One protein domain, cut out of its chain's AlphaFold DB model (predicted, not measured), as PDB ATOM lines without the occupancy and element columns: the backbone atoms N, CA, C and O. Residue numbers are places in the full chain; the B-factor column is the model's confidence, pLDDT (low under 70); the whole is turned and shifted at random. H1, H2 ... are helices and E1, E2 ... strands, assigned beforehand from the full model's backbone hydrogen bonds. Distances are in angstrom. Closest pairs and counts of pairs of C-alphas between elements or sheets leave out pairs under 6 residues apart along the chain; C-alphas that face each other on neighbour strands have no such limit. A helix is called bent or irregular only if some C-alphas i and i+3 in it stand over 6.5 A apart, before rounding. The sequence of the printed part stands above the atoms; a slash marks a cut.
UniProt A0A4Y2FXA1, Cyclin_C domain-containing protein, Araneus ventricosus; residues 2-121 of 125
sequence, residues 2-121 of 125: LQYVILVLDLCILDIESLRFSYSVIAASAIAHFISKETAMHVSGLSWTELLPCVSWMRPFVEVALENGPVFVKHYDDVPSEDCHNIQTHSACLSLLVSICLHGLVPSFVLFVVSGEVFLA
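Overview. This is residues 2 to 121 of the 125 residues of the protein "Cyclin_C domain-containing protein" of Araneus ventricosus (UniProt A0A4Y2FXA1). What shape do these atoms make? Helix H1 lies in the middle with H3, H5b and H6 packed round it at steep angles; H4 folds back along the far side of H3, and H5a crosses H3. A small strand hairpin, E1 and E2, lies beyond H6, and a long loop, residues 69 to 92, reaches away from the helices. What is the make-up? The 120 printed residues run H1 H2 H3 H4 H5 H6 E1 E2, mostly helix, with one antiparallel sheet ordered E1 - E2. The whole is compact, with a radius of gyration of the C-alphas of 15.3 A and spans of 43 by 42 by 24 A.

Arrangement. How is the sheet paired, and what is near it? E1, residues 111 to 113, and E2, residues 118 to 120, form an antiparallel hairpin; N 113 and O 118, 2.8 A apart, are within hydrogen-bond range, as are N 120 and O 111 at 2.6 A. H6, residues 93 to 102, has 4 pairs of C-alphas within 10 A with each strand. What touches H6? H1, residues 2 to 14, touches it at a steep tilt of 69 degrees, only just short of about perpendicular, with closest C-alphas Leu 11 and Cys 93 at 5.9 A. H5, residues 48 to 68, was assigned as one helix by its hydrogen bonds but is bent, C-alphas 57 and 60 being 7.3 A apart; its arms are H5a, residues 48 to 57, itself irregular with C-alphas 50 and 53 6.9 A apart, and H5b, residues 60 to 68. H5b touches H6, closest C-alphas Val 64 and Ile 100 at 6.5 A, and H1, closest C-alphas Val 8 and Phe 61 at 6.0 A. What is beyond H1? H3, residues 23 to 34, touches H1 at Val 5 and Ala 30, whose C-alphas, the closest, are 5.8 A apart, and touches H5a about perpendicular at 78 degrees, closest C-alphas Ser 29 and Val 55 at 4.9 A. H3 and H4, residues 37 to 44, form a helical hairpin at a shallow tilt of 29 degrees, closest C-alphas Ala 28 and Ala 40 at 5.0 A. H2, residues 16 to 20, is close to but not clearly touching H1, closest C-alphas Cys 12 and Ser 18 at 6.1 A. How complete are the helix backbones? Every O i to N i+4 pair is within hydrogen-bond range in H1, H3, H4, H5b and H6, against 4 of 6 in H5a and 0 of 1 in H2, where 2 of 2 O i to N i+3 pairs are.

Along the chain. Where do the elements begin and end? H1 starts at C-alpha 2, (123.700, 120.657, 132.029), and E2 ends at C-alpha 120, (93.976, 114.089, 126.297). How long are the longer ones? H1 spans 19.1 A, H3 16.9 A, H6 14.3 A, H5a 14.1 A and H5b 12.5 A.

Size, cuts and confidence. How far does it reach, and which link is long? The two C-alphas farthest apart, those of Thr 49 and Asp 77, are 44.1 A apart; the printed part has no cut, and H5 to H6 is a long link of 24 residues. Where is confidence low? The mean pLDDT of the printed part is 76.6, and residues 70 to 75, 84 to 86 and 88 to 121 are under 70.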
ATOM      1  N   LEU A   2     123.954 122.114 132.013       70.88
ATOM      2  CA  LEU A   2     123.700 120.657 132.029       70.88
ATOM      3  C   LEU A   2     122.361 120.250 132.675       70.88
ATOM      4  O   LEU A   2     121.700 119.348 132.183       70.88
ATOM      5  N   GLN A   3     121.915 120.961 133.715       75.00
ATOM      6  CA  GLN A   3     120.612 120.708 134.350       75.00
ATOM      7  C   GLN A   3     119.418 120.894 133.393       75.00
ATOM      8  O   GLN A   3     118.435 120.170 133.500       75.00
ATOM      9  N   TYR A   4     119.510 121.817 132.428       81.19
ATOM     10  CA  TYR A   4     118.462 121.996 131.417       81.19
ATOM     11  C   TYR A   4     118.476 120.885 130.366       81.19
ATOM     12  O   TYR A   4     117.423 120.513 129.863       81.19
ATOM     13  N   VAL A   5     119.657 120.332 130.064       85.12
ATOM     14  CA  VAL A   5     119.792 119.202 129.135       85.12
ATOM     15  C   VAL A   5     119.026 117.998 129.678       85.12
ATOM     16  O   VAL A   5     118.210 117.441 128.958       85.12
ATOM     17  N   ILE A   6     119.223 117.643 130.952       81.31
ATOM     18  CA  ILE A   6     118.529 116.509 131.589       81.31
ATOM     19  C   ILE A   6     117.013 116.739 131.596       81.31
ATOM     20  O   ILE A   6     116.266 115.884 131.133       81.31
ATOM     21  N   LEU A   7     116.567 117.927 132.020       82.94
ATOM     22  CA  LEU A   7     115.145 118.270 132.061       82.94
ATOM     23  C   LEU A   7     114.472 118.152 130.686       82.94
ATOM     24  O   LEU A   7     113.407 117.553 130.570       82.94
ATOM     25  N   VAL A   8     115.083 118.705 129.634       87.94
ATOM     26  CA  VAL A   8     114.520 118.618 128.279       87.94
ATOM     27  C   VAL A   8     114.499 117.179 127.777       87.94
ATOM     28  O   VAL A   8     113.535 116.797 127.122       87.94
ATOM     29  N   LEU A   9     115.507 116.364 128.101       88.94
ATOM     30  CA  LEU A   9     115.511 114.946 127.737       88.94
ATOM     31  C   LEU A   9     114.384 114.177 128.428       88.94
ATOM     32  O   LEU A   9     113.666 113.442 127.751       88.94
ATOM     33  N   ASP A  10     114.178 114.396 129.727       84.69
ATOM     34  CA  ASP A  10     113.064 113.793 130.461       84.69
ATOM     35  C   ASP A  10     111.713 114.215 129.859       84.69
ATOM     36  O   ASP A  10     110.831 113.377 129.686       84.69
ATOM     37  N   LEU A  11     111.552 115.488 129.477       84.00
ATOM     38  CA  LEU A  11     110.336 115.977 128.815       84.00
ATOM     39  C   LEU A  11     110.135 115.368 127.423       84.00
ATOM     40  O   LEU A  11     109.016 115.004 127.077       84.00
ATOM     41  N   CYS A  12     111.203 115.234 126.635       88.31
ATOM     42  CA  CYS A  12     111.131 114.647 125.299       88.31
ATOM     43  C   CYS A  12     110.689 113.182 125.353       88.31
ATOM     44  O   CYS A  12     109.872 112.774 124.541       88.31
ATOM     45  N   ILE A  13     111.200 112.393 126.306       85.56
ATOM     46  CA  ILE A  13     110.875 110.960 126.427       85.56
ATOM     47  C   ILE A  13     109.406 110.738 126.832       85.56
ATOM     48  O   ILE A  13     108.842 109.681 126.551       85.56
ATOM     49  N   LEU A  14     108.768 111.729 127.462       84.25
ATOM     50  CA  LEU A  14     107.340 111.685 127.781       84.25
ATOM     51  C   LEU A  14     106.436 111.899 126.554       84.25
ATOM     52  O   LEU A  14     105.270 111.508 126.603       84.25
ATOM     53  N   ASP A  15     106.945 112.491 125.470       83.12
ATOM     54  CA  ASP A  15     106.231 112.598 124.195       83.12
ATOM     55  C   ASP A  15     106.521 111.365 123.321       83.12
ATOM     56  O   ASP A  15     107.673 111.033 123.030       83.12
ATOM     57  N   ILE A  16     105.465 110.690 122.861       85.88
ATOM     58  CA  ILE A  16     105.559 109.512 121.993       85.88
ATOM     59  C   ILE A  16     106.231 109.820 120.647       85.88
ATOM     60  O   ILE A  16     106.893 108.949 120.080       85.88
ATOM     61  N   GLU A  17     106.132 111.059 120.152       86.62
ATOM     62  CA  GLU A  17     106.767 111.477 118.898       86.62
ATOM     63  C   GLU A  17     108.302 111.453 118.986       86.62
ATOM     64  O   GLU A  17     108.975 111.384 117.953       86.62
ATOM     65  N   SER A  18     108.875 111.405 120.196       89.50
ATOM     66  CA  SER A  18     110.312 111.187 120.392       89.50
ATOM     67  C   SER A  18     110.803 109.871 119.781       89.50
ATOM     68  O   SER A  18     111.931 109.809 119.298       89.50
ATOM     69  N   LEU A  19     109.941 108.847 119.692       90.06
ATOM     70  CA  LEU A  19     110.260 107.538 119.107       90.06
ATOM     71  C   LEU A  19     110.574 107.598 117.604       90.06
ATOM     72  O   LEU A  19     111.076 106.628 117.035       90.06
ATOM     73  N   ARG A  20     110.310 108.734 116.948       92.88
ATOM     74  CA  ARG A  20     110.703 108.990 115.554       92.88
ATOM     75  C   ARG A  20     112.200 109.267 115.404       92.88
ATOM     76  O   ARG A  20     112.712 109.220 114.286       92.88
ATOM     77  N   PHE A  21     112.894 109.552 116.505       93.56
ATOM     78  CA  PHE A  21     114.321 109.847 116.551       93.56
ATOM     79  C   PHE A  21     115.062 108.785 117.370       93.56
ATOM     80  O   PHE A  21     114.541 108.242 118.341       93.56
ATOM     81  N   SER A  22     116.314 108.494 117.011       94.50
ATOM     82  CA  SER A  22     117.160 107.667 117.873       94.50
ATOM     83  C   SER A  22     117.537 108.433 119.142       94.50
ATOM     84  O   SER A  22     117.674 109.657 119.132       94.50
ATOM     85  N   TYR A  23     117.814 107.714 120.229       92.44
ATOM     86  CA  TYR A  23     118.258 108.340 121.480       92.44
ATOM     87  C   TYR A  23     119.537 109.172 121.307       92.44
ATOM     88  O   TYR A  23     119.679 110.217 121.938       92.44
ATOM     89  N   SER A  24     120.431 108.769 120.397       93.31
ATOM     90  CA  SER A  24     121.617 109.555 120.037       93.31
ATOM     91  C   SER A  24     121.268 110.896 119.385       93.31
ATOM     92  O   SER A  24     121.872 111.908 119.728       93.31
ATOM     93  N   VAL A  25     120.275 110.926 118.488       96.38
ATOM     94  CA  VAL A  25     119.803 112.153 117.828       96.38
ATOM     95  C   VAL A  25     119.124 113.076 118.837       96.38
ATOM     96  O   VAL A  25     119.391 114.277 118.821       96.38
ATOM     97  N   ILE A  26     118.310 112.539 119.752       95.38
ATOM     98  CA  ILE A  26     117.655 113.321 120.813       95.38
ATOM     99  C   ILE A  26     118.713 113.943 121.736       95.38
ATOM    100  O   ILE A  26     118.721 115.158 121.939       95.38
ATOM    101  N   ALA A  27     119.662 113.143 122.230       94.44
ATOM    102  CA  ALA A  27     120.738 113.620 123.101       94.44
ATOM    103  C   ALA A  27     121.591 114.710 122.430       94.44
ATOM    104  O   ALA A  27     121.825 115.773 123.007       94.44
ATOM    105  N   ALA A  28     122.008 114.484 121.182       96.12
ATOM    106  CA  ALA A  28     122.769 115.461 120.410       96.12
ATOM    107  C   ALA A  28     121.966 116.742 120.124       96.12
ATOM    108  O   ALA A  28     122.523 117.839 120.166       96.12
ATOM    109  N   SER A  29     120.656 116.634 119.888       96.56
ATOM    110  CA  SER A  29     119.786 117.796 119.663       96.56
ATOM    111  C   SER A  29     119.629 118.654 120.917       96.56
ATOM    112  O   SER A  29     119.677 119.880 120.822       96.56
ATOM    113  N   ALA A  30     119.542 118.039 122.099       95.00
ATOM    114  CA  ALA A  30     119.540 118.774 123.362       95.00
ATOM    115  C   ALA A  30     120.875 119.511 123.583       95.00
ATOM    116  O   ALA A  30     120.892 120.687 123.947       95.00
ATOM    117  N   ILE A  31     122.005 118.860 123.281       94.25
ATOM    118  CA  ILE A  31     123.335 119.494 123.313       94.25
ATOM    119  C   ILE A  31     123.404 120.683 122.343       94.25
ATOM    120  O   ILE A  31     123.983 121.713 122.689       94.25
ATOM    121  N   ALA A  32     122.799 120.571 121.158       96.00
ATOM    122  CA  ALA A  32     122.787 121.648 120.170       96.00
ATOM    123  C   ALA A  32     122.046 122.902 120.664       96.00
ATOM    124  O   ALA A  32     122.469 124.010 120.337       96.00
ATOM    125  N   HIS A  33     120.979 122.736 121.456       94.31
ATOM    126  CA  HIS A  33     120.211 123.844 122.040       94.31
ATOM    127  C   HIS A  33     120.937 124.548 123.187       94.31
ATOM    128  O   HIS A  33     120.872 125.770 123.289       94.31
ATOM    129  N   PHE A  34     121.628 123.799 124.053       92.06
ATOM    130  CA  PHE A  34     122.196 124.366 125.281       92.06
ATOM    131  C   PHE A  34     123.693 124.652 125.224       92.06
ATOM    132  O   PHE A  34     124.142 125.530 125.954       92.06
ATOM    133  N   ILE A  35     124.464 123.928 124.410       91.88
ATOM    134  CA  ILE A  35     125.926 124.058 124.342       91.88
ATOM    135  C   ILE A  35     126.330 124.729 123.032       91.88
ATOM    136  O   ILE A  35     126.651 125.914 123.023       91.88
ATOM    137  N   SER A  36     126.324 123.984 121.927       94.44
ATOM    138  CA  SER A  36     126.474 124.526 120.577       94.44
ATOM    139  C   SER A  36     126.211 123.452 119.525       94.44
ATOM    140  O   SER A  36     126.375 122.252 119.774       94.44
ATOM    141  N   LYS A  37     125.876 123.896 118.311       95.38
ATOM    142  CA  LYS A  37     125.763 123.037 117.128       95.38
ATOM    143  C   LYS A  37     127.063 122.275 116.852       95.38
ATOM    144  O   LYS A  37     127.029 121.080 116.571       95.38
ATOM    145  N   GLU A  38     128.201 122.956 116.930       96.56
ATOM    146  CA  GLU A  38     129.518 122.388 116.642       96.56
ATOM    147  C   GLU A  38     129.858 121.283 117.643       96.56
ATOM    148  O   GLU A  38     130.324 120.217 117.246       96.56
ATOM    149  N   THR A  39     129.556 121.506 118.927       94.94
ATOM    150  CA  THR A  39     129.768 120.508 119.979       94.94
ATOM    151  C   THR A  39     128.876 119.299 119.750       94.94
ATOM    152  O   THR A  39     129.373 118.179 119.773       94.94
ATOM    153  N   ALA A  40     127.588 119.509 119.461       95.50
ATOM    154  CA  ALA A  40     126.648 118.426 119.185       95.50
ATOM    155  C   ALA A  40     127.119 117.530 118.033       95.50
ATOM    156  O   ALA A  40     127.148 116.309 118.179       95.50
ATOM    157  N   MET A  41     127.542 118.124 116.915       97.25
ATOM    158  CA  MET A  41     128.072 117.378 115.769       97.25
ATOM    159  C   MET A  41     129.382 116.659 116.115       97.25
ATOM    160  O   MET A  41     129.568 115.504 115.744       97.25
ATOM    161  N   HIS A  42     130.278 117.316 116.857       96.00
ATOM    162  CA  HIS A  42     131.571 116.748 117.228       96.00
ATOM    163  C   HIS A  42     131.444 115.534 118.158       96.00
ATOM    164  O   HIS A  42     132.084 114.516 117.912       96.00
ATOM    165  N   VAL A  43     130.611 115.616 119.201       93.88
ATOM    166  CA  VAL A  43     130.490 114.547 120.211       93.88
ATOM    167  C   VAL A  43     129.594 113.392 119.766       93.88
ATOM    168  O   VAL A  43     129.760 112.278 120.254       93.88
ATOM    169  N   SER A  44     128.648 113.638 118.855       94.19
ATOM    170  CA  SER A  44     127.736 112.601 118.349       94.19
ATOM    171  C   SER A  44     128.208 111.939 117.055       94.19
ATOM    172  O   SER A  44     127.767 110.835 116.747       94.19
ATOM    173  N   GLY A  45     129.065 112.611 116.279       95.94
ATOM    174  CA  GLY A  45     129.438 112.184 114.929       95.94
ATOM    175  C   GLY A  45     128.328 112.352 113.883       95.94
ATOM    176  O   GLY A  45     128.500 111.904 112.752       95.94
ATOM    177  N   LEU A  46     127.204 112.988 114.236       96.19
ATOM    178  CA  LEU A  46     126.060 113.203 113.349       96.19
ATOM    179  C   LEU A  46     126.196 114.516 112.575       96.19
ATOM    180  O   LEU A  46     126.678 115.531 113.089       96.19
ATOM    181  N   SER A  47     125.727 114.524 111.328       97.06
ATOM    182  CA  SER A  47     125.665 115.745 110.532       97.06
ATOM    183  C   SER A  47     124.537 116.667 111.005       97.06
ATOM    184  O   SER A  47     123.526 116.237 111.560       97.06
ATOM    185  N   TRP A  48     124.660 117.969 110.728       97.06
ATOM    186  CA  TRP A  48     123.589 118.913 111.063       97.06
ATOM    187  C   TRP A  48     122.263 118.573 110.378       97.06
ATOM    188  O   TRP A  48     121.207 118.792 110.958       97.06
ATOM    189  N   THR A  49     122.307 118.033 109.160       97.06
ATOM    190  CA  THR A  49     121.108 117.639 108.412       97.06
ATOM    191  C   THR A  49     120.347 116.514 109.114       97.06
ATOM    192  O   THR A  49     119.121 116.509 109.082       97.06
ATOM    193  N   GLU A  50     121.054 115.601 109.786       95.25
ATOM    194  CA  GLU A  50     120.450 114.532 110.594       95.25
ATOM    195  C   GLU A  50     119.862 115.063 111.910       95.25
ATOM    196  O   GLU A  50     118.827 114.580 112.364       95.25
ATOM    197  N   LEU A  51     120.491 116.080 112.507       96.75
ATOM    198  CA  LEU A  51     120.053 116.664 113.779       96.75
ATOM    199  C   LEU A  51     118.905 117.668 113.620       96.75
ATOM    200  O   LEU A  51     118.026 117.747 114.474       96.75
ATOM    201  N   LEU A  52     118.892 118.441 112.532       96.56
ATOM    202  CA  LEU A  52     117.997 119.583 112.339       96.56
ATOM    203  C   LEU A  52     116.498 119.261 112.524       96.56
ATOM    204  O   LEU A  52     115.813 120.081 113.147       96.56
ATOM    205  N   PRO A  53     115.961 118.119 112.047       96.19
ATOM    206  CA  PRO A  53     114.563 117.762 112.281       96.19
ATOM    207  C   PRO A  53     114.236 117.616 113.772       96.19
ATOM    208  O   PRO A  53     113.246 118.176 114.240       96.19
ATOM    209  N   CYS A  54     115.100 116.934 114.531       96.19
ATOM    210  CA  CYS A  54     114.919 116.733 115.967       96.19
ATOM    211  C   CYS A  54     115.147 118.033 116.750       96.19
ATOM    212  O   CYS A  54     114.332 118.385 117.594       96.19
ATOM    213  N   VAL A  55     116.171 118.821 116.402       96.00
ATOM    214  CA  VAL A  55     116.402 120.158 116.978       96.00
ATOM    215  C   VAL A  55     115.181 121.064 116.791       96.00
ATOM    216  O   VAL A  55     114.811 121.797 117.707       96.00
ATOM    217  N   SER A  56     114.542 121.017 115.621       94.94
ATOM    218  CA  SER A  56     113.350 121.824 115.342       94.94
ATOM    219  C   SER A  56     112.143 121.356 116.153       94.94
ATOM    220  O   SER A  56     111.469 122.190 116.750       94.94
ATOM    221  N   TRP A  57     111.916 120.042 116.229       94.12
ATOM    222  CA  TRP A  57     110.861 119.440 117.053       94.12
ATOM    223  C   TRP A  57     111.062 119.687 118.557       94.12
ATOM    224  O   TRP A  57     110.094 119.881 119.280       94.12
ATOM    225  N   MET A  58     112.311 119.749 119.022       94.31
ATOM    226  CA  MET A  58     112.663 119.894 120.438       94.31
ATOM    227  C   MET A  58     112.514 121.330 120.977       94.31
ATOM    228  O   MET A  58     112.498 121.547 122.188       94.31
ATOM    229  N   ARG A  59     112.397 122.331 120.096       92.31
ATOM    230  CA  ARG A  59     112.318 123.755 120.465       92.31
ATOM    231  C   ARG A  59     111.259 124.096 121.537       92.31
ATOM    232  O   ARG A  59     111.641 124.744 122.507       92.31
ATOM    233  N   PRO A  60     109.992 123.653 121.443       86.75
ATOM    234  CA  PRO A  60     108.984 123.983 122.453       86.75
ATOM    235  C   PRO A  60     109.284 123.401 123.843       86.75
ATOM    236  O   PRO A  60     108.982 124.025 124.858       86.75
ATOM    237  N   PHE A  61     109.947 122.242 123.913       88.50
ATOM    238  CA  PHE A  61     110.395 121.656 125.181       88.50
ATOM    239  C   PHE A  61     111.487 122.504 125.836       88.50
ATOM    240  O   PHE A  61     111.489 122.690 127.052       88.50
ATOM    241  N   VAL A  62     112.403 123.042 125.026       89.81
ATOM    242  CA  VAL A  62     113.471 123.944 125.479       89.81
ATOM    243  C   VAL A  62     112.896 125.255 126.003       89.81
ATOM    244  O   VAL A  62     113.315 125.711 127.064       89.81
ATOM    245  N   GLU A  63     111.927 125.841 125.299       88.69
ATOM    246  CA  GLU A  63     111.260 127.081 125.712       88.69
ATOM    247  C   GLU A  63     110.590 126.918 127.084       88.69
ATOM    248  O   GLU A  63     110.911 127.660 128.014       88.69
ATOM    249  N   VAL A  64     109.772 125.877 127.268       83.94
ATOM    250  CA  VAL A  64     109.109 125.623 128.559       83.94
ATOM    251  C   VAL A  64     110.105 125.298 129.674       83.94
ATOM    252  O   VAL A  64     109.923 125.742 130.811       83.94
ATOM    253  N   ALA A  65     111.181 124.564 129.376       84.94
ATOM    254  CA  ALA A  65     112.232 124.290 130.352       84.94
ATOM    255  C   ALA A  65     112.946 125.573 130.814       84.94
ATOM    256  O   ALA A  65     113.262 125.709 131.996       84.94
ATOM    257  N   LEU A  66     113.189 126.524 129.908       85.94
ATOM    258  CA  LEU A  66     113.802 127.812 130.240       85.94
ATOM    259  C   LEU A  66     112.866 128.707 131.064       85.94
ATOM    260  O   LEU A  66     113.329 129.353 132.002       85.94
ATOM    261  N   GLU A  67     111.569 128.718 130.755       84.12
ATOM    262  CA  GLU A  67     110.565 129.513 131.478       84.12
ATOM    263  C   GLU A  67     110.355 129.045 132.924       84.12
ATOM    264  O   GLU A  67     110.166 129.864 133.823       84.12
ATOM    265  N   ASN A  68     110.414 127.734 133.161       75.12
ATOM    266  CA  ASN A  68     110.148 127.144 134.477       75.12
ATOM    267  C   ASN A  68     111.411 126.959 135.335       75.12
ATOM    268  O   ASN A  68     111.315 126.621 136.517       75.12
ATOM    269  N   GLY A  69     112.588 127.223 134.763       71.88
ATOM    270  CA  GLY A  69     113.877 127.089 135.432       71.88
ATOM    271  C   GLY A  69     114.363 125.636 135.547       71.88
ATOM    272  O   GLY A  69     113.617 124.682 135.322       71.88
ATOM    273  N   PRO A  70     115.648 125.438 135.884       68.75
ATOM    274  CA  PRO A  70     116.236 124.114 135.942       68.75
ATOM    275  C   PRO A  70     115.793 123.391 137.215       68.75
ATOM    276  O   PRO A  70     115.668 123.990 138.287       68.75
ATOM    277  N   VAL A  71     115.650 122.072 137.126       64.94
ATOM    278  CA  VAL A  71     115.536 121.235 138.319       64.94
ATOM    279  C   VAL A  71     116.923 121.123 138.948       64.94
ATOM    280  O   VAL A  71     117.887 120.694 138.309       64.94
ATOM    281  N   PHE A  72     117.039 121.529 140.210       61.41
ATOM    282  CA  PHE A  72     118.289 121.404 140.948       61.41
ATOM    283  C   PHE A  72     118.572 119.935 141.268       61.41
ATOM    284  O   PHE A  72     117.710 119.229 141.797       61.41
ATOM    285  N   VAL A  73     119.804 119.501 140.983       60.03
ATOM    286  CA  VAL A  73     120.317 118.199 141.425       60.03
ATOM    287  C   VAL A  73     120.203 118.148 142.946       60.03
ATOM    288  O   VAL A  73     120.759 119.001 143.642       60.03
ATOM    289  N   LYS A  74     119.439 117.181 143.456       64.25
ATOM    290  CA  LYS A  74     119.300 116.971 144.895       64.25
ATOM    291  C   LYS A  74     120.610 116.422 145.447       64.25
ATOM    292  O   LYS A  74     121.249 115.585 144.815       64.25
ATOM    293  N   HIS A  75     120.998 116.903 146.622       66.50
ATOM    294  CA  HIS A  75     122.074 116.281 147.377       66.50
ATOM    295  C   HIS A  75     121.506 115.093 148.150       66.50
ATOM    296  O   HIS A  75     120.410 115.186 148.707       66.50
ATOM    297  N   TYR A  76     122.246 113.994 148.154       74.19
ATOM    298  CA  TYR A  76     121.901 112.787 148.885       74.19
ATOM    299  C   TYR A  76     123.073 112.478 149.810       74.19
ATOM    300  O   TYR A  76     124.181 112.286 149.320       74.19
ATOM    301  N   ASP A  77     122.834 112.439 151.122       75.69
ATOM    302  CA  ASP A  77     123.905 112.282 152.121       75.69
ATOM    303  C   ASP A  77     124.696 110.968 151.945       75.69
ATOM    304  O   ASP A  77     125.879 110.902 152.270       75.69
ATOM    305  N   ASP A  78     124.056 109.944 151.371       82.00
ATOM    306  CA  ASP A  78     124.636 108.619 151.121       82.00
ATOM    307  C   ASP A  78     125.275 108.462 149.723       82.00
ATOM    308  O   ASP A  78     125.748 107.377 149.381       82.00
ATOM    309  N   VAL A  79     125.274 109.510 148.887       78.56
ATOM    310  CA  VAL A  79     125.819 109.469 147.520       78.56
ATOM    311  C   VAL A  79     126.946 110.495 147.386       78.56
ATOM    312  O   VAL A  79     126.743 111.665 147.715       78.56
ATOM    313  N   PRO A  80     128.127 110.111 146.864       79.19
ATOM    314  CA  PRO A  80     129.190 111.064 146.569       79.19
ATOM    315  C   PRO A  80     128.686 112.236 145.717       79.19
ATOM    316  O   PRO A  80     127.842 112.078 144.831       79.19
ATOM    317  N   SER A  81     129.194 113.441 145.979       74.75
ATOM    318  CA  SER A  81     128.739 114.664 145.301       74.75
ATOM    319  C   SER A  81     128.882 114.594 143.774       74.75
ATOM    320  O   SER A  81     128.042 115.104 143.033       74.75
ATOM    321  N   GLU A  82     129.924 113.906 143.320       77.31
ATOM    322  CA  GLU A  82     130.244 113.609 141.936       77.31
ATOM    323  C   GLU A  82     129.266 112.624 141.298       77.31
ATOM    324  O   GLU A  82     129.116 112.681 140.091       77.31
ATOM    325  N   ASP A  83     128.547 111.803 142.068       74.44
ATOM    326  CA  ASP A  83     127.586 110.807 141.572       74.44
ATOM    327  C   ASP A  83     126.127 111.248 141.728       74.44
ATOM    328  O   ASP A  83     125.228 110.656 141.129       74.44
ATOM    329  N   CYS A  84     125.868 112.330 142.472       69.12
ATOM    330  CA  CYS A  84     124.517 112.860 142.683       69.12
ATOM    331  C   CYS A  84     123.769 113.152 141.367       69.12
ATOM    332  O   CYS A  84     122.545 113.054 141.321       69.12
ATOM    333  N   HIS A  85     124.488 113.485 140.287       66.50
ATOM    334  CA  HIS A  85     123.900 113.764 138.971       66.50
ATOM    335  C   HIS A  85     123.366 112.518 138.241       66.50
ATOM    336  O   HIS A  85     122.627 112.669 137.273       66.50
ATOM    337  N   ASN A  86     123.718 111.311 138.701       67.44
ATOM    338  CA  ASN A  86     123.250 110.037 138.146       67.44
ATOM    339  C   ASN A  86     121.946 109.544 138.794       67.44
ATOM    340  O   ASN A  86     121.355 108.568 138.331       67.44
ATOM    341  N   ILE A  87     121.497 110.178 139.881       72.81
ATOM    342  CA  ILE A  87     120.274 109.777 140.577       72.81
ATOM    343  C   ILE A  87     119.065 110.360 139.845       72.81
ATOM    344  O   ILE A  87     118.871 111.575 139.827       72.81
ATOM    345  N   GLN A  88     118.222 109.489 139.282       65.81
ATOM    346  CA  GLN A  88     116.996 109.917 138.607       65.81
ATOM    347  C   GLN A  88     116.050 110.594 139.602       65.81
ATOM    348  O   GLN A  88     115.536 109.971 140.537       65.81
ATOM    349  N   THR A  89     115.779 111.879 139.391       63.38
ATOM    350  CA  THR A  89     114.820 112.638 140.192       63.38
ATOM    351  C   THR A  89     113.452 112.631 139.525       63.38
ATOM    352  O   THR A  89     113.316 113.056 138.384       63.38
ATOM    353  N   HIS A  90     112.399 112.234 140.243       62.50
ATOM    354  CA  HIS A  90     111.023 112.416 139.770       62.50
ATOM    355  C   HIS A  90     110.589 113.881 139.973       62.50
ATOM    356  O   HIS A  90     109.889 114.221 140.929       62.50
ATOM    357  N   SER A  91     111.073 114.785 139.125       58.38
ATOM    358  CA  SER A  91     110.815 116.224 139.221       58.38
ATOM    359  C   SER A  91     109.786 116.675 138.192       58.38
ATOM    360  O   SER A  91     110.154 116.885 137.052       58.38
ATOM    361  N   ALA A  92     108.518 116.835 138.590       57.53
ATOM    362  CA  ALA A  92     107.456 117.629 137.934       57.53
ATOM    363  C   ALA A  92     107.341 117.641 136.380       57.53
ATOM    364  O   ALA A  92     106.665 118.517 135.839       57.53
ATOM    365  N   CYS A  93     107.922 116.678 135.657       62.03
ATOM    366  CA  CYS A  93     107.989 116.694 134.192       62.03
ATOM    367  C   CYS A  93     106.598 116.646 133.545       62.03
ATOM    368  O   CYS A  93     106.380 117.272 132.515       62.03
ATOM    369  N   LEU A  94     105.624 115.992 134.189       59.94
ATOM    370  CA  LEU A  94     104.242 115.933 133.701       59.94
ATOM    371  C   LEU A  94     103.543 117.304 133.704       59.94
ATOM    372  O   LEU A  94     102.828 117.614 132.758       59.94
ATOM    373  N   SER A  95     103.765 118.153 134.713       64.81
ATOM    374  CA  SER A  95     103.146 119.488 134.772       64.81
ATOM    375  C   SER A  95     103.697 120.425 133.694       64.81
ATOM    376  O   SER A  95     102.958 121.213 133.110       64.81
ATOM    377  N   LEU A  96     104.994 120.306 133.403       67.25
ATOM    378  CA  LEU A  96     105.657 121.060 132.340       67.25
ATOM    379  C   LEU A  96     105.212 120.582 130.955       67.25
ATOM    380  O   LEU A  96     104.926 121.408 130.092       67.25
ATOM    381  N   LEU A  97     105.057 119.269 130.765       58.56
ATOM    382  CA  LEU A  97     104.489 118.702 129.542       58.56
ATOM    383  C   LEU A  97     103.064 119.225 129.286       58.56
ATOM    384  O   LEU A  97     102.740 119.646 128.178       58.56
ATOM    385  N   VAL A  98     102.229 119.285 130.331       62.69
ATOM    386  CA  VAL A  98     100.885 119.880 130.250       62.69
ATOM    387  C   VAL A  98     100.948 121.367 129.867       62.69
ATOM    388  O   VAL A  98     100.105 121.822 129.097       62.69
ATOM    389  N   SER A  99     101.963 122.116 130.313       64.31
ATOM    390  CA  SER A  99     102.181 123.511 129.893       64.31
ATOM    391  C   SER A  99     102.529 123.633 128.404       64.31
ATOM    392  O   SER A  99     101.960 124.481 127.719       64.31
ATOM    393  N   ILE A 100     103.403 122.764 127.878       62.78
ATOM    394  CA  ILE A 100     103.755 122.708 126.441       62.78
ATOM    395  C   ILE A 100     102.495 122.480 125.594       62.78
ATOM    396  O   ILE A 100     102.251 123.170 124.601       62.78
ATOM    397  N   CYS A 101     101.662 121.544 126.041       61.12
ATOM    398  CA  CYS A 101     100.363 121.230 125.467       61.12
ATOM    399  C   CYS A 101      99.389 122.424 125.509       61.12
ATOM    400  O   CYS A 101      98.794 122.771 124.491       61.12
ATOM    401  N   LEU A 102      99.236 123.089 126.659       58.16
ATOM    402  CA  LEU A 102      98.299 124.209 126.836       58.16
ATOM    403  C   LEU A 102      98.684 125.462 126.039       58.16
ATOM    404  O   LEU A 102      97.802 126.220 125.638       58.16
ATOM    405  N   HIS A 103      99.974 125.671 125.780       61.53
ATOM    406  CA  HIS A 103     100.466 126.793 124.978       61.53
ATOM    407  C   HIS A 103     100.357 126.549 123.459       61.53
ATOM    408  O   HIS A 103     100.720 127.423 122.674       61.53
ATOM    409  N   GLY A 104      99.836 125.391 123.024       55.19
ATOM    410  CA  GLY A 104      99.617 125.084 121.606       55.19
ATOM    411  C   GLY A 104     100.909 124.901 120.804       55.19
ATOM    412  O   GLY A 104     100.912 125.080 119.588       55.19
ATOM    413  N   LEU A 105     102.013 124.568 121.480       56.19
ATOM    414  CA  LEU A 105     103.351 124.506 120.889       56.19
ATOM    415  C   LEU A 105     103.682 123.153 120.219       56.19
ATOM    416  O   LEU A 105     104.759 122.998 119.645       56.19
ATOM    417  N   VAL A 106     102.754 122.190 120.244       50.62
ATOM    418  CA  VAL A 106     102.852 120.878 119.576       50.62
ATOM    419  C   VAL A 106     101.542 120.569 118.829       50.62
ATOM    420  O   VAL A 106     100.480 120.599 119.449       50.62
ATOM    421  N   PRO A 107     101.575 120.278 117.510       44.00
ATOM    422  CA  PRO A 107     100.363 120.128 116.698       44.00
ATOM    423  C   PRO A 107      99.710 118.730 116.713       44.00
ATOM    424  O   PRO A 107      98.779 118.510 115.945       44.00
ATOM    425  N   SER A 108     100.117 117.800 117.582       43.19
ATOM    426  CA  SER A 108      99.490 116.470 117.679       43.19
ATOM    427  C   SER A 108      99.384 116.042 119.144       43.19
ATOM    428  O   SER A 108     100.395 115.823 119.798       43.19
ATOM    429  N   PHE A 109      98.167 115.949 119.679       46.47
ATOM    430  CA  PHE A 109      97.909 115.574 121.074       46.47
ATOM    431  C   PHE A 109      97.657 114.070 121.233       46.47
ATOM    432  O   PHE A 109      96.949 113.517 120.403       46.47
ATOM    433  N   VAL A 110      98.139 113.458 122.333       46.12
ATOM    434  CA  VAL A 110      97.347 112.703 123.341       46.12
ATOM    435  C   VAL A 110      98.198 112.373 124.587       46.12
ATOM    436  O   VAL A 110      99.361 112.006 124.498       46.12
ATOM    437  N   LEU A 111      97.578 112.492 125.760       42.81
ATOM    438  CA  LEU A 111      98.066 112.308 127.131       42.81
ATOM    439  C   LEU A 111      97.145 111.248 127.730       42.81
ATOM    440  O   LEU A 111      95.942 111.385 127.611       42.81
ATOM    441  N   PHE A 112      97.630 110.202 128.379       35.19
ATOM    442  CA  PHE A 112      96.739 109.286 129.095       35.19
ATOM    443  C   PHE A 112      97.387 108.859 130.408       35.19
ATOM    444  O   PHE A 112      98.466 108.277 130.412       35.19
ATOM    445  N   VAL A 113      96.701 109.105 131.526       38.56
ATOM    446  CA  VAL A 113      96.942 108.474 132.828       38.56
ATOM    447  C   VAL A 113      95.622 107.876 133.337       38.56
ATOM    448  O   VAL A 113      94.777 108.614 133.829       38.56
ATOM    449  N   VAL A 114      95.446 106.549 133.231       33.28
ATOM    450  CA  VAL A 114      94.517 105.752 134.071       33.28
ATOM    451  C   VAL A 114      95.442 104.916 134.948       33.28
ATOM    452  O   VAL A 114      96.135 104.036 134.453       33.28
ATOM    453  N   SER A 115      95.674 105.266 136.208       30.55
ATOM    454  CA  SER A 115      94.718 105.112 137.300       30.55
ATOM    455  C   SER A 115      94.847 106.269 138.309       30.55
ATOM    456  O   SER A 115      95.189 106.036 139.470       30.55
ATOM    457  N   GLY A 116      94.572 107.505 137.852       44.41
ATOM    458  CA  GLY A 116      94.103 108.596 138.723       44.41
ATOM    459  C   GLY A 116      94.673 110.026 138.578       44.41
ATOM    460  O   GLY A 116      95.249 110.500 139.546       44.41
ATOM    461  N   GLU A 117      94.513 110.864 137.546       40.62
ATOM    462  CA  GLU A 117      94.204 110.786 136.109       40.62
ATOM    463  C   GLU A 117      94.575 112.149 135.466       40.62
ATOM    464  O   GLU A 117      94.292 113.190 136.056       40.62
ATOM    465  N   VAL A 118      95.131 112.158 134.244       38.56
ATOM    466  CA  VAL A 118      94.979 113.235 133.238       38.56
ATOM    467  C   VAL A 118      94.984 112.576 131.851       38.56
ATOM    468  O   VAL A 118      95.889 111.807 131.527       38.56
ATOM    469  N   PHE A 119      93.953 112.861 131.055       43.19
ATOM    470  CA  PHE A 119      93.656 112.292 129.735       43.19
ATOM    471  C   PHE A 119      93.516 113.443 128.695       43.19
ATOM    472  O   PHE A 119      92.721 114.354 128.901       43.19
ATOM    473  N   LEU A 120      94.240 113.410 127.573       38.09
ATOM    474  CA  LEU A 120      93.976 114.089 126.297       38.09
ATOM    475  C   LEU A 120      93.591 112.994 125.301       38.09
ATOM    476  O   LEU A 120      94.289 111.996 125.202       38.09
ATOM    477  N   ALA A 121      92.505 113.187 124.561       36.31
ATOM    478  CA  ALA A 121      92.011 112.272 123.535       36.31
ATOM    479  C   ALA A 121      92.101 112.921 122.140       36.31
ATOM    480  O   ALA A 121      91.939 114.135 122.013       36.31
TER     481      ALA A 121